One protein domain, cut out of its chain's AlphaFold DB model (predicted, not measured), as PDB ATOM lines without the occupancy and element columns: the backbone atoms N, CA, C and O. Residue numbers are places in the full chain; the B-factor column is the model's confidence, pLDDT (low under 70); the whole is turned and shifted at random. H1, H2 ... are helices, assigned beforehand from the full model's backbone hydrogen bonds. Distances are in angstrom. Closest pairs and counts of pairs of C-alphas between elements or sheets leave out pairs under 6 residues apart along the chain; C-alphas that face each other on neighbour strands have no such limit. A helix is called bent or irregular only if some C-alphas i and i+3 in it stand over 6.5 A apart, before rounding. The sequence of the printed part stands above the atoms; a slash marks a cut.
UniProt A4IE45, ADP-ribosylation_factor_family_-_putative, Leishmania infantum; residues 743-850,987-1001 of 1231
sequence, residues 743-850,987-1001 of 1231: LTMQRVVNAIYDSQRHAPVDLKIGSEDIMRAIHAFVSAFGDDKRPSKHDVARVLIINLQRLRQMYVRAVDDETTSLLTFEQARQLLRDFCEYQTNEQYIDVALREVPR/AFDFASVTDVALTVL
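Overview. This is residues 743 to 850 and 987 to 1001 of the 1231 residues of the protein "ADP-ribosylation_factor_family_-_putative" of Leishmania infantum (UniProt A4IE45). One long helix, H3, runs along a side of a body of mostly crossed helices, with the short H6 in the middle, packed on H2, H3, H4 and H5. H1 packs on residues 789 to 797 of H3, and H4 and H5 fold back on each other as a helical hairpin. The printed part has 123 residues with six named helices, H1 to H6, and no named strand, class all helix. It is compact, radius of gyration of the C-alphas 14.5 A, spanning 44 by 33 by 24 A; residues 780 to 785 stand free.

Arrangement. Begin at H3, residues 789 to 810; H1, residues 745 to 754, touches it at a shallow tilt of 30 degrees, closest C-alphas Val 748 and Ala 793, 5.6 A. H6, residues 990 to 1001, touches H3 at a steep tilt of 49 degrees, closest C-alphas Tyr 807 and Phe 990, 7.1 A. H2, residues 767 to 779, touches residues 995 to 1000 of H6 at a shallow tilt of 15 degrees, closest C-alphas Ala 773 and Thr 999, 4.9 A. H4, residues 821 to 831, and H5, residues 835 to 847, form a hairpin at 37 degrees, only just steep, closest C-alphas Arg 829 and Glu 838, 6.0 A. Every O i to N i+4 pair is within hydrogen-bond range in H1, H2 and H4; 17 of 18 are in H3, 7 of 8 in H6 and 3 of 9 in H5, where 7 of 10 O i to N i+3 pairs are.

Along the chain. Find C-alpha 789 at (28.893, 102.015, 58.726); from there H3 runs 31.4 A to C-alpha 810 at (38.834, 73.765, 49.321). H5, 20.7 A long, is only just irregular: C-alphas 839 and 842 are 6.7 A apart.

Size, cuts and confidence. Residues 851 to 986 are not printed; C-alphas 850 and 987 are 7.8 A apart. The H1 to H2 link is long, 12 residues. Confidence is under 70 at 19 residues, among them 812 to 817.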
ATOM      1  N   LEU A 743      30.986 106.208  63.145       60.83
ATOM      2  CA  LEU A 743      32.238 105.715  62.565       60.83
ATOM      3  C   LEU A 743      32.711 106.642  61.427       60.83
ATOM      4  O   LEU A 743      31.908 107.158  60.641       60.83
ATOM      5  N   THR A 744      34.024 106.819  61.273       71.35
ATOM      6  CA  THR A 744      34.625 107.309  60.020       71.35
ATOM      7  C   THR A 744      34.778 106.136  59.045       71.35
ATOM      8  O   THR A 744      34.666 104.982  59.456       71.35
ATOM      9  N   MET A 745      35.005 106.387  57.749       75.96
ATOM     10  CA  MET A 745      35.220 105.271  56.810       75.96
ATOM     11  C   MET A 745      36.492 104.487  57.160       75.96
ATOM     12  O   MET A 745      36.499 103.263  57.177       75.96
ATOM     13  N   GLN A 746      37.540 105.199  57.564       71.07
ATOM     14  CA  GLN A 746      38.803 104.618  58.002       71.07
ATOM     15  C   GLN A 746      38.658 103.723  59.246       71.07
ATOM     16  O   GLN A 746      39.284 102.671  59.308       71.07
ATOM     17  N   ARG A 747      37.777 104.072  60.201       65.19
ATOM     18  CA  ARG A 747      37.443 103.183  61.333       65.19
ATOM     19  C   ARG A 747      36.789 101.873  60.868       65.19
ATOM     20  O   ARG A 747      37.072 100.837  61.455       65.19
ATOM     21  N   VAL A 748      35.969 101.897  59.809       76.48
ATOM     22  CA  VAL A 748      35.386 100.677  59.205       76.48
ATOM     23  C   VAL A 748      36.481  99.803  58.591       76.48
ATOM     24  O   VAL A 748      36.543  98.617  58.901       76.48
ATOM     25  N   VAL A 749      37.378 100.386  57.787       82.28
ATOM     26  CA  VAL A 749      38.513  99.665  57.174       82.28
ATOM     27  C   VAL A 749      39.408  99.035  58.238       82.28
ATOM     28  O   VAL A 749      39.704  97.844  58.169       82.28
ATOM     29  N   ASN A 750      39.787  99.814  59.256       73.99
ATOM     30  CA  ASN A 750      40.621  99.349  60.360       73.99
ATOM     31  C   ASN A 750      39.951  98.199  61.123       73.99
ATOM     32  O   ASN A 750      40.592  97.177  61.334       73.99
ATOM     33  N   ALA A 751      38.661  98.309  61.461       74.99
ATOM     34  CA  ALA A 751      37.926  97.245  62.150       74.99
ATOM     35  C   ALA A 751      37.823  95.952  61.319       74.99
ATOM     36  O   ALA A 751      37.964  94.857  61.867       74.99
ATOM     37  N   ILE A 752      37.620  96.058  59.999       82.37
ATOM     38  CA  ILE A 752      37.620  94.893  59.102       82.37
ATOM     39  C   ILE A 752      39.016  94.261  59.065       82.37
ATOM     40  O   ILE A 752      39.127  93.048  59.232       82.37
ATOM     41  N   TYR A 753      40.080  95.056  58.925       82.39
ATOM     42  CA  TYR A 753      41.449  94.537  58.894       82.39
ATOM     43  C   TYR A 753      41.870  93.908  60.230       82.39
ATOM     44  O   TYR A 753      42.408  92.806  60.255       82.39
ATOM     45  N   ASP A 754      41.566  94.559  61.354       76.44
ATOM     46  CA  ASP A 754      41.864  94.050  62.694       76.44
ATOM     47  C   ASP A 754      41.093  92.756  63.013       76.44
ATOM     48  O   ASP A 754      41.580  91.932  63.785       76.44
ATOM     49  N   SER A 755      39.959  92.490  62.352       81.27
ATOM     50  CA  SER A 755      39.268  91.192  62.444       81.27
ATOM     51  C   SER A 755      40.049  90.014  61.826       81.27
ATOM     52  O   SER A 755      39.682  88.855  62.030       81.27
ATOM     53  N   GLN A 756      41.131  90.284  61.081       83.37
ATOM     54  CA  GLN A 756      41.942  89.280  60.382       83.37
ATOM     55  C   GLN A 756      43.150  88.766  61.184       83.37
ATOM     56  O   GLN A 756      43.864  87.900  60.693       83.37
ATOM     57  N   ARG A 757      43.386  89.255  62.409       68.69
ATOM     58  CA  ARG A 757      44.614  89.004  63.204       68.69
ATOM     59  C   ARG A 757      45.022  87.545  63.400       68.69
ATOM     60  O   ARG A 757      46.202  87.271  63.556       68.69
ATOM     61  N   HIS A 758      44.062  86.624  63.428       70.22
ATOM     62  CA  HIS A 758      44.316  85.191  63.620       70.22
ATOM     63  C   HIS A 758      44.430  84.407  62.301       70.22
ATOM     64  O   HIS A 758      44.435  83.179  62.325       70.22
ATOM     65  N   ALA A 759      44.460  85.090  61.155       67.32
ATOM     66  CA  ALA A 759      44.671  84.471  59.853       67.32
ATOM     67  C   ALA A 759      46.164  84.476  59.472       67.32
ATOM     68  O   ALA A 759      46.840  85.473  59.743       67.32
ATOM     69  N   PRO A 760      46.655  83.424  58.786       69.19
ATOM     70  CA  PRO A 760      47.900  83.482  58.019       69.19
ATOM     71  C   PRO A 760      47.900  84.672  57.055       69.19
ATOM     72  O   PRO A 760      46.832  85.077  56.589       69.19
ATOM     73  N   VAL A 761      49.084  85.207  56.748       68.50
ATOM     74  CA  VAL A 761      49.267  86.368  55.856       68.50
ATOM     75  C   VAL A 761      48.594  86.140  54.498       68.50
ATOM     76  O   VAL A 761      47.772  86.957  54.089       68.50
ATOM     77  N   ASP A 762      48.808  84.966  53.901       70.61
ATOM     78  CA  ASP A 762      48.227  84.504  52.630       70.61
ATOM     79  C   ASP A 762      46.683  84.510  52.601       70.61
ATOM     80  O   ASP A 762      46.066  84.444  51.542       70.61
ATOM     81  N   LEU A 763      46.041  84.563  53.776       77.85
ATOM     82  CA  LEU A 763      44.587  84.576  53.952       77.85
ATOM     83  C   LEU A 763      44.065  85.922  54.485       77.85
ATOM     84  O   LEU A 763      42.930  85.991  54.980       77.85
ATOM     85  N   LYS A 764      44.862  86.992  54.416       82.02
ATOM     86  CA  LYS A 764      44.451  88.375  54.703       82.02
ATOM     87  C   LYS A 764      44.224  89.152  53.401       82.02
ATOM     88  O   LYS A 764      44.856  88.882  52.389       82.02
ATOM     89  N   ILE A 765      43.356  90.162  53.450       82.77
ATOM     90  CA  ILE A 765      43.203  91.175  52.388       82.77
ATOM     91  C   ILE A 765      43.664  92.561  52.849       82.77
ATOM     92  O   ILE A 765      43.598  92.873  54.044       82.77
ATOM     93  N   GLY A 766      44.131  93.385  51.909       80.54
ATOM     94  CA  GLY A 766      44.666  94.718  52.169       80.54
ATOM     95  C   GLY A 766      43.606  95.777  52.450       80.54
ATOM     96  O   GLY A 766      42.420  95.623  52.157       80.54
ATOM     97  N   SER A 767      44.045  96.906  53.009       81.47
ATOM     98  CA  SER A 767      43.184  98.078  53.221       81.47
ATOM     99  C   SER A 767      42.570  98.615  51.917       81.47
ATOM    100  O   SER A 767      41.435  99.095  51.935       81.47
ATOM    101  N   GLU A 768      43.266  98.472  50.786       79.87
ATOM    102  CA  GLU A 768      42.766  98.828  49.453       79.87
ATOM    103  C   GLU A 768      41.660  97.878  48.967       79.87
ATOM    104  O   GLU A 768      40.617  98.351  48.518       79.87
ATOM    105  N   ASP A 769      41.823  96.560  49.131       83.87
ATOM    106  CA  ASP A 769      40.787  95.561  48.818       83.87
ATOM    107  C   ASP A 769      39.533  95.772  49.662       83.87
ATOM    108  O   ASP A 769      38.411  95.760  49.155       83.87
ATOM    109  N   ILE A 770      39.721  96.035  50.959       86.53
ATOM    110  CA  ILE A 770      38.634  96.359  51.883       86.53
ATOM    111  C   ILE A 770      37.906  97.625  51.413       86.53
ATOM    112  O   ILE A 770      36.675  97.653  51.410       86.53
ATOM    113  N   MET A 771      38.625  98.661  50.970       85.61
ATOM    114  CA  MET A 771      38.008  99.866  50.405       85.61
ATOM    115  C   MET A 771      37.260  99.580  49.095       85.61
ATOM    116  O   MET A 771      36.124 100.037  48.956       85.61
ATOM    117  N   ARG A 772      37.823  98.783  48.172       86.05
ATOM    118  CA  ARG A 772      37.131  98.332  46.947       86.05
ATOM    119  C   ARG A 772      35.830  97.596  47.284       86.05
ATOM    120  O   ARG A 772      34.771  97.974  46.780       86.05
ATOM    121  N   ALA A 773      35.882  96.631  48.202       89.04
ATOM    122  CA  ALA A 773      34.724  95.885  48.691       89.04
ATOM    123  C   ALA A 773      33.664  96.791  49.342       89.04
ATOM    124  O   ALA A 773      32.476  96.655  49.049       89.04
ATOM    125  N   ILE A 774      34.068  97.761  50.172       88.44
ATOM    126  CA  ILE A 774      33.150  98.750  50.758       88.44
ATOM    127  C   ILE A 774      32.474  99.585  49.665       88.44
ATOM    128  O   ILE A 774      31.256  99.756  49.701       88.44
ATOM    129  N   HIS A 775      33.234 100.114  48.703       87.57
ATOM    130  CA  HIS A 775      32.682 100.941  47.628       87.57
ATOM    131  C   HIS A 775      31.699 100.154  46.756       87.57
ATOM    132  O   HIS A 775      30.584 100.629  46.520       87.57
ATOM    133  N   ALA A 776      32.060  98.933  46.357       87.12
ATOM    134  CA  ALA A 776      31.185  98.043  45.605       87.12
ATOM    135  C   ALA A 776      29.903  97.715  46.396       87.12
ATOM    136  O   ALA A 776      28.797  97.900  45.885       87.12
ATOM    137  N   PHE A 777      30.024  97.332  47.673       88.76
ATOM    138  CA  PHE A 777      28.887  97.000  48.536       88.76
ATOM    139  C   PHE A 777      27.949  98.190  48.777       88.76
ATOM    140  O   PHE A 777      26.733  98.044  48.662       88.76
ATOM    141  N   VAL A 778      28.486  99.381  49.062       86.39
ATOM    142  CA  VAL A 778      27.678 100.598  49.257       86.39
ATOM    143  C   VAL A 778      26.964 101.001  47.962       86.39
ATOM    144  O   VAL A 778      25.803 101.406  48.027       86.39
ATOM    145  N   SER A 779      27.593 100.825  46.792       85.51
ATOM    146  CA  SER A 779      26.974 101.161  45.498       85.51
ATOM    147  C   SER A 779      25.678 100.379  45.218       85.51
ATOM    148  O   SER A 779      24.751 100.911  44.607       85.51
ATOM    149  N   ALA A 780      25.546  99.153  45.743       83.46
ATOM    150  CA  ALA A 780      24.370  98.302  45.540       83.46
ATOM    151  C   ALA A 780      23.067  98.842  46.162       83.46
ATOM    152  O   ALA A 780      21.973  98.410  45.776       83.46
ATOM    153  N   PHE A 781      23.154  99.776  47.116       79.35
ATOM    154  CA  PHE A 781      21.985 100.343  47.795       79.35
ATOM    155  C   PHE A 781      21.406 101.588  47.098       79.35
ATOM    156  O   PHE A 781      20.230 101.891  47.329       79.35
ATOM    157  N   GLY A 782      22.162 102.221  46.190       70.81
ATOM    158  CA  GLY A 782      21.811 103.467  45.491       70.81
ATOM    159  C   GLY A 782      22.052 104.737  46.322       70.81
ATOM    160  O   GLY A 782      22.200 104.671  47.541       70.81
ATOM    161  N   ASP A 783      22.076 105.905  45.676       66.60
ATOM    162  CA  ASP A 783      22.439 107.172  46.337       66.60
ATOM    163  C   ASP A 783      21.497 107.571  47.484       66.60
ATOM    164  O   ASP A 783      21.957 108.059  48.519       66.60
ATOM    165  N   ASP A 784      20.199 107.278  47.350       60.46
ATOM    166  CA  ASP A 784      19.164 107.609  48.340       60.46
ATOM    167  C   ASP A 784      19.282 106.828  49.661       60.46
ATOM    168  O   ASP A 784      18.630 107.171  50.653       60.46
ATOM    169  N   LYS A 785      20.066 105.739  49.697       63.81
ATOM    170  CA  LYS A 785      20.232 104.889  50.884       63.81
ATOM    171  C   LYS A 785      21.653 104.366  51.002       63.81
ATOM    172  O   LYS A 785      22.047 103.456  50.287       63.81
ATOM    173  N   ARG A 786      22.378 104.826  52.019       70.24
ATOM    174  CA  ARG A 786      23.655 104.217  52.414       70.24
ATOM    175  C   ARG A 786      23.431 103.294  53.620       70.24
ATOM    176  O   ARG A 786      22.776 103.733  54.567       70.24
ATOM    177  N   PRO A 787      23.931 102.042  53.609       75.83
ATOM    178  CA  PRO A 787      23.901 101.184  54.795       75.83
ATOM    179  C   PRO A 787      24.668 101.854  55.943       75.83
ATOM    180  O   PRO A 787      25.578 102.658  55.700       75.83
ATOM    181  N   SER A 788      24.321 101.550  57.198       75.96
ATOM    182  CA  SER A 788      25.079 102.120  58.313       75.96
ATOM    183  C   SER A 788      26.515 101.590  58.280       75.96
ATOM    184  O   SER A 788      26.778 100.460  57.869       75.96
ATOM    185  N   LYS A 789      27.473 102.404  58.723       77.88
ATOM    186  CA  LYS A 789      28.893 102.015  58.726       77.88
ATOM    187  C   LYS A 789      29.169 100.796  59.618       77.88
ATOM    188  O   LYS A 789      30.066 100.019  59.312       77.88
ATOM    189  N   HIS A 790      28.364 100.608  60.669       72.66
ATOM    190  CA  HIS A 790      28.384  99.407  61.511       72.66
ATOM    191  C   HIS A 790      27.891  98.174  60.746       72.66
ATOM    192  O   HIS A 790      28.511  97.118  60.841       72.66
ATOM    193  N   ASP A 791      26.834  98.304  59.938       78.81
ATOM    194  CA  ASP A 791      26.335  97.203  59.102       78.81
ATOM    195  C   ASP A 791      27.344  96.824  58.013       78.81
ATOM    196  O   ASP A 791      27.587  95.641  57.802       78.81
ATOM    197  N   VAL A 792      27.991  97.807  57.371       85.59
ATOM    198  CA  VAL A 792      29.073  97.563  56.397       85.59
ATOM    199  C   VAL A 792      30.211  96.762  57.037       85.59
ATOM    200  O   VAL A 792      30.614  95.738  56.488       85.59
ATOM    201  N   ALA A 793      30.686  97.178  58.219       82.93
ATOM    202  CA  ALA A 793      31.716  96.448  58.956       82.93
ATOM    203  C   ALA A 793      31.270  95.011  59.276       82.93
ATOM    204  O   ALA A 793      31.982  94.057  58.970       82.93
ATOM    205  N   ARG A 794      30.066  94.840  59.840       81.14
ATOM    206  CA  ARG A 794      29.510  93.530  60.219       81.14
ATOM    207  C   ARG A 794      29.368  92.586  59.029       81.14
ATOM    208  O   ARG A 794      29.796  91.437  59.117       81.14
ATOM    209  N   VAL A 795      28.793  93.059  57.923       84.73
ATOM    210  CA  VAL A 795      28.572  92.247  56.719       84.73
ATOM    211  C   VAL A 795      29.903  91.817  56.104       84.73
ATOM    212  O   VAL A 795      30.047  90.641  55.774       84.73
ATOM    213  N   LEU A 796      30.886  92.716  55.991       88.72
ATOM    214  CA  LEU A 796      32.193  92.372  55.424       88.72
ATOM    215  C   LEU A 796      32.993  91.430  56.335       88.72
ATOM    216  O   LEU A 796      33.512  90.435  55.840       88.72
ATOM    217  N   ILE A 797      33.023  91.657  57.655       87.27
ATOM    218  CA  ILE A 797      33.710  90.766  58.610       87.27
ATOM    219  C   ILE A 797      33.130  89.344  58.554       87.27
ATOM    220  O   ILE A 797      33.883  88.376  58.451       87.27
ATOM    221  N   ILE A 798      31.798  89.199  58.579       86.11
ATOM    222  CA  ILE A 798      31.139  87.883  58.549       86.11
ATOM    223  C   ILE A 798      31.402  87.162  57.221       86.11
ATOM    224  O   ILE A 798      31.718  85.971  57.225       86.11
ATOM    225  N   ASN A 799      31.307  87.866  56.089       89.12
ATOM    226  CA  ASN A 799      31.542  87.264  54.775       89.12
ATOM    227  C   ASN A 799      33.009  86.885  54.559       89.12
ATOM    228  O   ASN A 799      33.276  85.793  54.069       89.12
ATOM    229  N   LEU A 800      33.954  87.713  55.004       88.40
ATOM    230  CA  LEU A 800      35.385  87.411  54.953       88.40
ATOM    231  C   LEU A 800      35.741  86.188  55.818       88.40
ATOM    232  O   LEU A 800      36.478  85.306  55.381       88.40
ATOM    233  N   GLN A 801      35.170  86.085  57.025       86.27
ATOM    234  CA  GLN A 801      35.337  84.911  57.890       86.27
ATOM    235  C   GLN A 801      34.724  83.643  57.275       86.27
ATOM    236  O   GLN A 801      35.357  82.586  57.316       86.27
ATOM    237  N   ARG A 802      33.525  83.738  56.677       85.98
ATOM    238  CA  ARG A 802      32.883  82.635  55.937       85.98
ATOM    239  C   ARG A 802      33.760  82.186  54.770       85.98
ATOM    240  O   ARG A 802      34.042  80.997  54.661       85.98
ATOM    241  N   LEU A 803      34.218  83.123  53.942       88.84
ATOM    242  CA  LEU A 803      35.030  82.838  52.762       88.84
ATOM    243  C   LEU A 803      36.359  82.174  53.142       88.84
ATOM    244  O   LEU A 803      36.703  81.146  52.570       88.84
ATOM    245  N   ARG A 804      37.054  82.678  54.172       87.13
ATOM    246  CA  ARG A 804      38.291  82.067  54.688       87.13
ATOM    247  C   ARG A 804      38.071  80.627  55.165       87.13
ATOM    248  O   ARG A 804      38.853  79.747  54.825       87.13
ATOM    249  N   GLN A 805      36.984  80.359  55.895       84.59
ATOM    250  CA  GLN A 805      36.624  78.996  56.319       84.59
ATOM    251  C   GLN A 805      36.268  78.064  55.153       84.59
ATOM    252  O   GLN A 805      36.340  76.846  55.313       84.59
ATOM    253  N   MET A 806      35.844  78.609  54.012       85.05
ATOM    254  CA  MET A 806      35.565  77.838  52.802       85.05
ATOM    255  C   MET A 806      36.835  77.590  51.985       85.05
ATOM    256  O   MET A 806      37.045  76.463  51.556       85.05
ATOM    257  N   TYR A 807      37.712  78.588  51.853       86.23
ATOM    258  CA  TYR A 807      38.999  78.463  51.163       86.23
ATOM    259  C   TYR A 807      39.898  77.410  51.820       86.23
ATOM    260  O   TYR A 807      40.333  76.478  51.155       86.23
ATOM    261  N   VAL A 808      40.048  77.464  53.148       82.11
ATOM    262  CA  VAL A 808      40.811  76.470  53.937       82.11
ATOM    263  C   VAL A 808      40.228  75.047  53.843       82.11
ATOM    264  O   VAL A 808      40.903  74.088  54.183       82.11
ATOM    265  N   ARG A 809      38.979  74.875  53.389       82.59
ATOM    266  CA  ARG A 809      38.371  73.552  53.135       82.59
ATOM    267  C   ARG A 809      38.416  73.112  51.672       82.59
ATOM    268  O   ARG A 809      38.043  71.977  51.393       82.59
ATOM    269  N   ALA A 810      38.749  74.019  50.758       80.35
ATOM    270  CA  ALA A 810      38.834  73.765  49.321       80.35
ATOM    271  C   ALA A 810      40.285  73.559  48.858       80.35
ATOM    272  O   ALA A 810      40.508  72.925  47.829       80.35
ATOM    273  N   VAL A 811      41.246  74.096  49.614       75.46
ATOM    274  CA  VAL A 811      42.667  73.758  49.527       75.46
ATOM    275  C   VAL A 811      42.895  72.435  50.261       75.46
ATOM    276  O   VAL A 811      42.598  72.337  51.449       75.46
ATOM    277  N   ASP A 812      43.413  71.428  49.558       62.67
ATOM    278  CA  ASP A 812      43.824  70.156  50.160       62.67
ATOM    279  C   ASP A 812      45.143  70.336  50.941       62.67
ATOM    280  O   ASP A 812      46.088  70.939  50.428       62.67
ATOM    281  N   ASP A 813      45.219  69.779  52.159       55.84
ATOM    282  CA  ASP A 813      46.272  70.008  53.180       55.84
ATOM    283  C   ASP A 813      47.737  69.749  52.737       55.84
ATOM    284  O   ASP A 813      48.662  70.056  53.491       55.84
ATOM    285  N   GLU A 814      47.989  69.157  51.562       50.24
ATOM    286  CA  GLU A 814      49.274  68.500  51.264       50.24
ATOM    287  C   GLU A 814      50.146  69.113  50.147       50.24
ATOM    288  O   GLU A 814      51.334  68.789  50.126       50.24
ATOM    289  N   THR A 815      49.652  69.951  49.209       50.04
ATOM    290  CA  THR A 815      50.496  70.336  48.033       50.04
ATOM    291  C   THR A 815      50.383  71.734  47.397       50.04
ATOM    292  O   THR A 815      51.393  72.171  46.845       50.04
ATOM    293  N   THR A 816      49.259  72.468  47.427       53.44
ATOM    294  CA  THR A 816      49.171  73.793  46.753       53.44
ATOM    295  C   THR A 816      48.331  74.816  47.515       53.44
ATOM    296  O   THR A 816      47.168  74.567  47.797       53.44
ATOM    297  N   SER A 817      48.861  76.022  47.744       64.81
ATOM    298  CA  SER A 817      48.142  77.148  48.378       64.81
ATOM    299  C   SER A 817      47.112  77.847  47.470       64.81
ATOM    300  O   SER A 817      46.463  78.810  47.888       64.81
ATOM    301  N   LEU A 818      46.956  77.365  46.233       77.22
ATOM    302  CA  LEU A 818      46.174  77.968  45.154       77.22
ATOM    303  C   LEU A 818      45.065  77.014  44.696       77.22
ATOM    304  O   LEU A 818      45.277  75.805  44.602       77.22
ATOM    305  N   LEU A 819      43.904  77.571  44.357       80.95
ATOM    306  CA  LEU A 819      42.773  76.840  43.791       80.95
ATOM    307  C   LEU A 819      42.836  76.831  42.260       80.95
ATOM    308  O   LEU A 819      43.118  77.848  41.629       80.95
ATOM    309  N   THR A 820      42.493  75.704  41.642       83.66
ATOM    310  CA  THR A 820      42.221  75.646  40.194       83.66
ATOM    311  C   THR A 820      40.939  76.407  39.836       83.66
ATOM    312  O   THR A 820      40.068  76.595  40.689       83.66
ATOM    313  N   PHE A 821      40.765  76.781  38.561       83.50
ATOM    314  CA  PHE A 821      39.540  77.443  38.072       83.50
ATOM    315  C   PHE A 821      38.239  76.760  38.541       83.50
ATOM    316  O   PHE A 821      37.335  77.437  39.027       83.50
ATOM    317  N   GLU A 822      38.131  75.427  38.448       82.58
ATOM    318  CA  GLU A 822      36.900  74.721  38.845       82.58
ATOM    319  C   GLU A 822      36.727  74.657  40.376       82.58
ATOM    320  O   GLU A 822      35.600  74.762  40.855       82.58
ATOM    321  N   GLN A 823      37.813  74.570  41.160       84.46
ATOM    322  CA  GLN A 823      37.745  74.670  42.627       84.46
ATOM    323  C   GLN A 823      37.321  76.075  43.080       84.46
ATOM    324  O   GLN A 823      36.417  76.202  43.904       84.46
ATOM    325  N   ALA A 824      37.915  77.131  42.511       84.68
ATOM    326  CA  ALA A 824      37.548  78.520  42.795       84.68
ATOM    327  C   ALA A 824      36.079  78.792  42.430       84.68
ATOM    328  O   ALA A 824      35.320  79.362  43.215       84.68
ATOM    329  N   ARG A 825      35.641  78.303  41.267       86.04
ATOM    330  CA  ARG A 825      34.255  78.372  40.796       86.04
ATOM    331  C   ARG A 825      33.280  77.619  41.700       86.04
ATOM    332  O   ARG A 825      32.216  78.154  42.005       86.04
ATOM    333  N   GLN A 826      33.623  76.410  42.149       86.35
ATOM    334  CA  GLN A 826      32.782  75.641  43.069       86.35
ATOM    335  C   GLN A 826      32.691  76.318  44.446       86.35
ATOM    336  O   GLN A 826      31.591  76.470  44.971       86.35
ATOM    337  N   LEU A 827      33.807  76.824  44.982       87.75
ATOM    338  CA  LEU A 827      33.829  77.601  46.222       87.75
ATOM    339  C   LEU A 827      32.932  78.843  46.122       87.75
ATOM    340  O   LEU A 827      32.123  79.085  47.017       87.75
ATOM    341  N   LEU A 828      33.030  79.611  45.033       87.60
ATOM    342  CA  LEU A 828      32.201  80.802  44.822       87.60
ATOM    343  C   LEU A 828      30.714  80.459  44.622       87.60
ATOM    344  O   LEU A 828      29.855  81.239  45.040       87.60
ATOM    345  N   ARG A 829      30.384  79.290  44.054       86.47
ATOM    346  CA  ARG A 829      29.002  78.776  44.002       86.47
ATOM    347  C   ARG A 829      28.468  78.424  45.384       86.47
ATOM    348  O   ARG A 829      27.364  78.836  45.713       86.47
ATOM    349  N   ASP A 830      29.255  77.735  46.204       85.31
ATOM    350  CA  ASP A 830      28.882  77.409  47.588       85.31
ATOM    351  C   ASP A 830      28.828  78.664  48.490       85.31
ATOM    352  O   ASP A 830      28.204  78.669  49.559       85.31
ATOM    353  N   PHE A 831      29.510  79.742  48.083       86.24
ATOM    354  CA  PHE A 831      29.481  81.034  48.761       86.24
ATOM    355  C   PHE A 831      28.200  81.810  48.426       86.24
ATOM    356  O   PHE A 831      27.609  82.397  49.332       86.24
ATOM    357  N   CYS A 832      27.733  81.751  47.173       83.19
ATOM    358  CA  CYS A 832      26.476  82.365  46.744       83.19
ATOM    359  C   CYS A 832      25.261  81.820  47.515       83.19
ATOM    360  O   CYS A 832      25.056  80.614  47.638       83.19
ATOM    361  N   GLU A 833      24.386  82.716  47.965       76.84
ATOM    362  CA  GLU A 833      23.082  82.374  48.544       76.84
ATOM    363  C   GLU A 833      21.970  82.313  47.484       76.84
ATOM    364  O   GLU A 833      20.977  81.605  47.664       76.84
ATOM    365  N   TYR A 834      22.136  83.022  46.359       71.61
ATOM    366  CA  TYR A 834      21.147  83.092  45.278       71.61
ATOM    367  C   TYR A 834      21.643  82.411  43.997       71.61
ATOM    368  O   TYR A 834      22.570  82.891  43.348       71.61
ATOM    369  N   GLN A 835      20.932  81.371  43.550       70.38
ATOM    370  CA  GLN A 835      21.234  80.621  42.318       70.38
ATOM    371  C   GLN A 835      21.313  81.503  41.051       70.38
ATOM    372  O   GLN A 835      22.034  81.194  40.106       70.38
ATOM    373  N   THR A 836      20.615  82.644  41.022       66.84
ATOM    374  CA  THR A 836      20.702  83.620  39.920       66.84
ATOM    375  C   THR A 836      22.082  84.262  39.772       66.84
ATOM    376  O   THR A 836      22.388  84.778  38.700       66.84
ATOM    377  N   ASN A 837      22.915  84.248  40.818       70.50
ATOM    378  CA  ASN A 837      24.249  84.846  40.781       70.50
ATOM    379  C   ASN A 837      25.315  83.906  40.198       70.50
ATOM    380  O   ASN A 837      26.332  84.393  39.705       70.50
ATOM    381  N   GLU A 838      25.064  82.592  40.167       74.87
ATOM    382  CA  GLU A 838      26.012  81.587  39.660       74.87
ATOM    383  C   GLU A 838      26.442  81.850  38.206       74.87
ATOM    384  O   GLU A 838      27.569  81.539  37.824       74.87
ATOM    385  N   GLN A 839      25.569  82.474  37.406       75.01
ATOM    386  CA  GLN A 839      25.812  82.814  35.997       75.01
ATOM    387  C   GLN A 839      26.946  83.831  35.791       75.01
ATOM    388  O   GLN A 839      27.489  83.920  34.694       75.01
ATOM    389  N   TYR A 840      27.298  84.606  36.821       75.86
ATOM    390  CA  TYR A 840      28.302  85.669  36.726       75.86
ATOM    391  C   TYR A 840      29.681  85.254  37.251       75.86
ATOM    392  O   TYR A 840      30.653  85.956  36.988       75.86
ATOM    393  N   ILE A 841      29.781  84.114  37.948       81.15
ATOM    394  CA  ILE A 841      31.044  83.594  38.500       81.15
ATOM    395  C   ILE A 841      32.044  83.316  37.371       81.15
ATOM    396  O   ILE A 841      33.179  83.777  37.426       81.15
ATOM    397  N   ASP A 842      31.596  82.632  36.312       79.27
ATOM    398  CA  ASP A 842      32.417  82.286  35.143       79.27
ATOM    399  C   ASP A 842      32.928  83.525  34.374       79.27
ATOM    400  O   ASP A 842      33.926  83.428  33.662       79.27
ATOM    401  N   VAL A 843      32.240  84.671  34.481       81.15
ATOM    402  CA  VAL A 843      32.662  85.947  33.874       81.15
ATOM    403  C   VAL A 843      33.665  86.645  34.786       81.15
ATOM    404  O   VAL A 843      34.774  86.936  34.353       81.15
ATOM    405  N   ALA A 844      33.320  86.823  36.064       79.71
ATOM    406  CA  ALA A 844      34.167  87.517  37.028       79.71
ATOM    407  C   ALA A 844      35.534  86.831  37.204       79.71
ATOM    408  O   ALA A 844      36.557  87.500  37.139       79.71
ATOM    409  N   LEU A 845      35.583  85.494  37.304       80.60
ATOM    410  CA  LEU A 845      36.845  84.737  37.380       80.60
ATOM    411  C   LEU A 845      37.746  84.886  36.138       80.60
ATOM    412  O   LEU A 845      38.926  84.561  36.211       80.60
ATOM    413  N   ARG A 846      37.218  85.341  34.993       78.01
ATOM    414  CA  ARG A 846      38.015  85.611  33.780       78.01
ATOM    415  C   ARG A 846      38.520  87.049  33.697       78.01
ATOM    416  O   ARG A 846      39.440  87.295  32.923       78.01
ATOM    417  N   GLU A 847      37.911  87.966  34.447       75.04
ATOM    418  CA  GLU A 847      38.277  89.387  34.503       75.04
ATOM    419  C   GLU A 847      39.350  89.674  35.571       75.04
ATOM    420  O   GLU A 847      40.031  90.695  35.484       75.04
ATOM    421  N   VAL A 848      39.553  88.769  36.539       67.51
ATOM    422  CA  VAL A 848      40.650  88.868  37.521       67.51
ATOM    423  C   VAL A 848      42.019  88.753  36.822       67.51
ATOM    424  O   VAL A 848      42.209  87.839  36.010       67.51
ATOM    425  N   PRO A 849      43.003  89.623  37.137       57.23
ATOM    426  CA  PRO A 849      44.365  89.511  36.620       57.23
ATOM    427  C   PRO A 849      44.994  88.151  36.942       57.23
ATOM    428  O   PRO A 849      45.082  87.744  38.098       57.23
ATOM    429  N   ARG A 850      45.461  87.442  35.910       52.02
ATOM    430  CA  ARG A 850      46.096  86.128  36.067       52.02
ATOM    431  C   ARG A 850      47.512  86.284  36.624       52.02
ATOM    432  O   ARG A 850      48.338  86.965  36.012       52.02
ATOM    433  N   ALA A 987      45.520  79.197  38.005       73.93
ATOM    434  CA  ALA A 987      45.595  79.145  39.468       73.93
ATOM    435  C   ALA A 987      45.126  80.461  40.124       73.93
ATOM    436  O   ALA A 987      45.512  81.546  39.693       73.93
ATOM    437  N   PHE A 988      44.319  80.353  41.182       80.03
ATOM    438  CA  PHE A 988      43.699  81.464  41.910       80.03
ATOM    439  C   PHE A 988      44.094  81.433  43.388       80.03
ATOM    440  O   PHE A 988      43.986  80.392  44.038       80.03
ATOM    441  N   ASP A 989      44.507  82.577  43.927       82.80
ATOM    442  CA  ASP A 989      44.815  82.755  45.346       82.80
ATOM    443  C   ASP A 989      43.594  83.244  46.154       82.80
ATOM    444  O   ASP A 989      42.504  83.498  45.620       82.80
ATOM    445  N   PHE A 990      43.761  83.386  47.472       83.83
ATOM    446  CA  PHE A 990      42.690  83.873  48.343       83.83
ATOM    447  C   PHE A 990      42.283  85.316  48.018       83.83
ATOM    448  O   PHE A 990      41.096  85.634  48.109       83.83
ATOM    449  N   ALA A 991      43.221  86.179  47.612       83.04
ATOM    450  CA  ALA A 991      42.932  87.564  47.243       83.04
ATOM    451  C   ALA A 991      42.026  87.637  46.000       83.04
ATOM    452  O   ALA A 991      40.973  88.271  46.056       83.04
ATOM    453  N   SER A 992      42.358  86.894  44.940       83.54
ATOM    454  CA  SER A 992      41.569  86.769  43.705       83.54
ATOM    455  C   SER A 992      40.144  86.279  43.963       83.54
ATOM    456  O   SER A 992      39.170  86.838  43.456       83.54
ATOM    457  N   VAL A 993      40.002  85.235  44.787       87.10
ATOM    458  CA  VAL A 993      38.690  84.690  45.169       87.10
ATOM    459  C   VAL A 993      37.911  85.687  46.037       87.10
ATOM    460  O   VAL A 993      36.690  85.805  45.900       87.10
ATOM    461  N   THR A 994      38.598  86.431  46.909       88.23
ATOM    462  CA  THR A 994      37.980  87.430  47.791       88.23
ATOM    463  C   THR A 994      37.514  88.671  47.046       88.23
ATOM    464  O   THR A 994      36.439  89.177  47.373       88.23
ATOM    465  N   ASP A 995      38.248  89.128  46.030       87.28
ATOM    466  CA  ASP A 995      37.805  90.228  45.174       87.28
ATOM    467  C   ASP A 995      36.466  89.874  44.513       87.28
ATOM    468  O   ASP A 995      35.454  90.507  44.811       87.28
ATOM    469  N   VAL A 996      36.387  88.766  43.764       87.49
ATOM    470  CA  VAL A 996      35.129  88.324  43.129       87.49
ATOM    471  C   VAL A 996      33.992  88.155  44.149       87.49
ATOM    472  O   VAL A 996      32.858  88.591  43.906       87.49
ATOM    473  N   ALA A 997      34.272  87.557  45.311       88.87
ATOM    474  CA  ALA A 997      33.273  87.352  46.357       88.87
ATOM    475  C   ALA A 997      32.717  88.670  46.930       88.87
ATOM    476  O   ALA A 997      31.501  88.793  47.111       88.87
ATOM    477  N   LEU A 998      33.576  89.654  47.216       90.06
ATOM    478  CA  LEU A 998      33.196  90.873  47.937       90.06
ATOM    479  C   LEU A 998      32.885  92.076  47.032       90.06
ATOM    480  O   LEU A 998      32.076  92.917  47.431       90.06
ATOM    481  N   THR A 999      33.466  92.167  45.831       87.55
ATOM    482  CA  THR A 999      33.227  93.269  44.877       87.55
ATOM    483  C   THR A 999      32.185  92.935  43.811       87.55
ATOM    484  O   THR A 999      31.493  93.843  43.346       87.55
ATOM    485  N   VAL A1000      31.976  91.653  43.473       85.78
ATOM    486  CA  VAL A1000      30.985  91.242  42.457       85.78
ATOM    487  C   VAL A1000      29.778  90.528  43.061       85.78
ATOM    488  O   VAL A1000      28.643  90.938  42.803       85.78
ATOM    489  N   LEU A1001      29.979  89.465  43.847       86.89
ATOM    490  CA  LEU A1001      28.872  88.620  44.319       86.89
ATOM    491  C   LEU A1001      28.082  89.281  45.455       86.89
ATOM    492  O   LEU A1001      26.884  89.525  45.300       86.89
TER     493      LEU A1001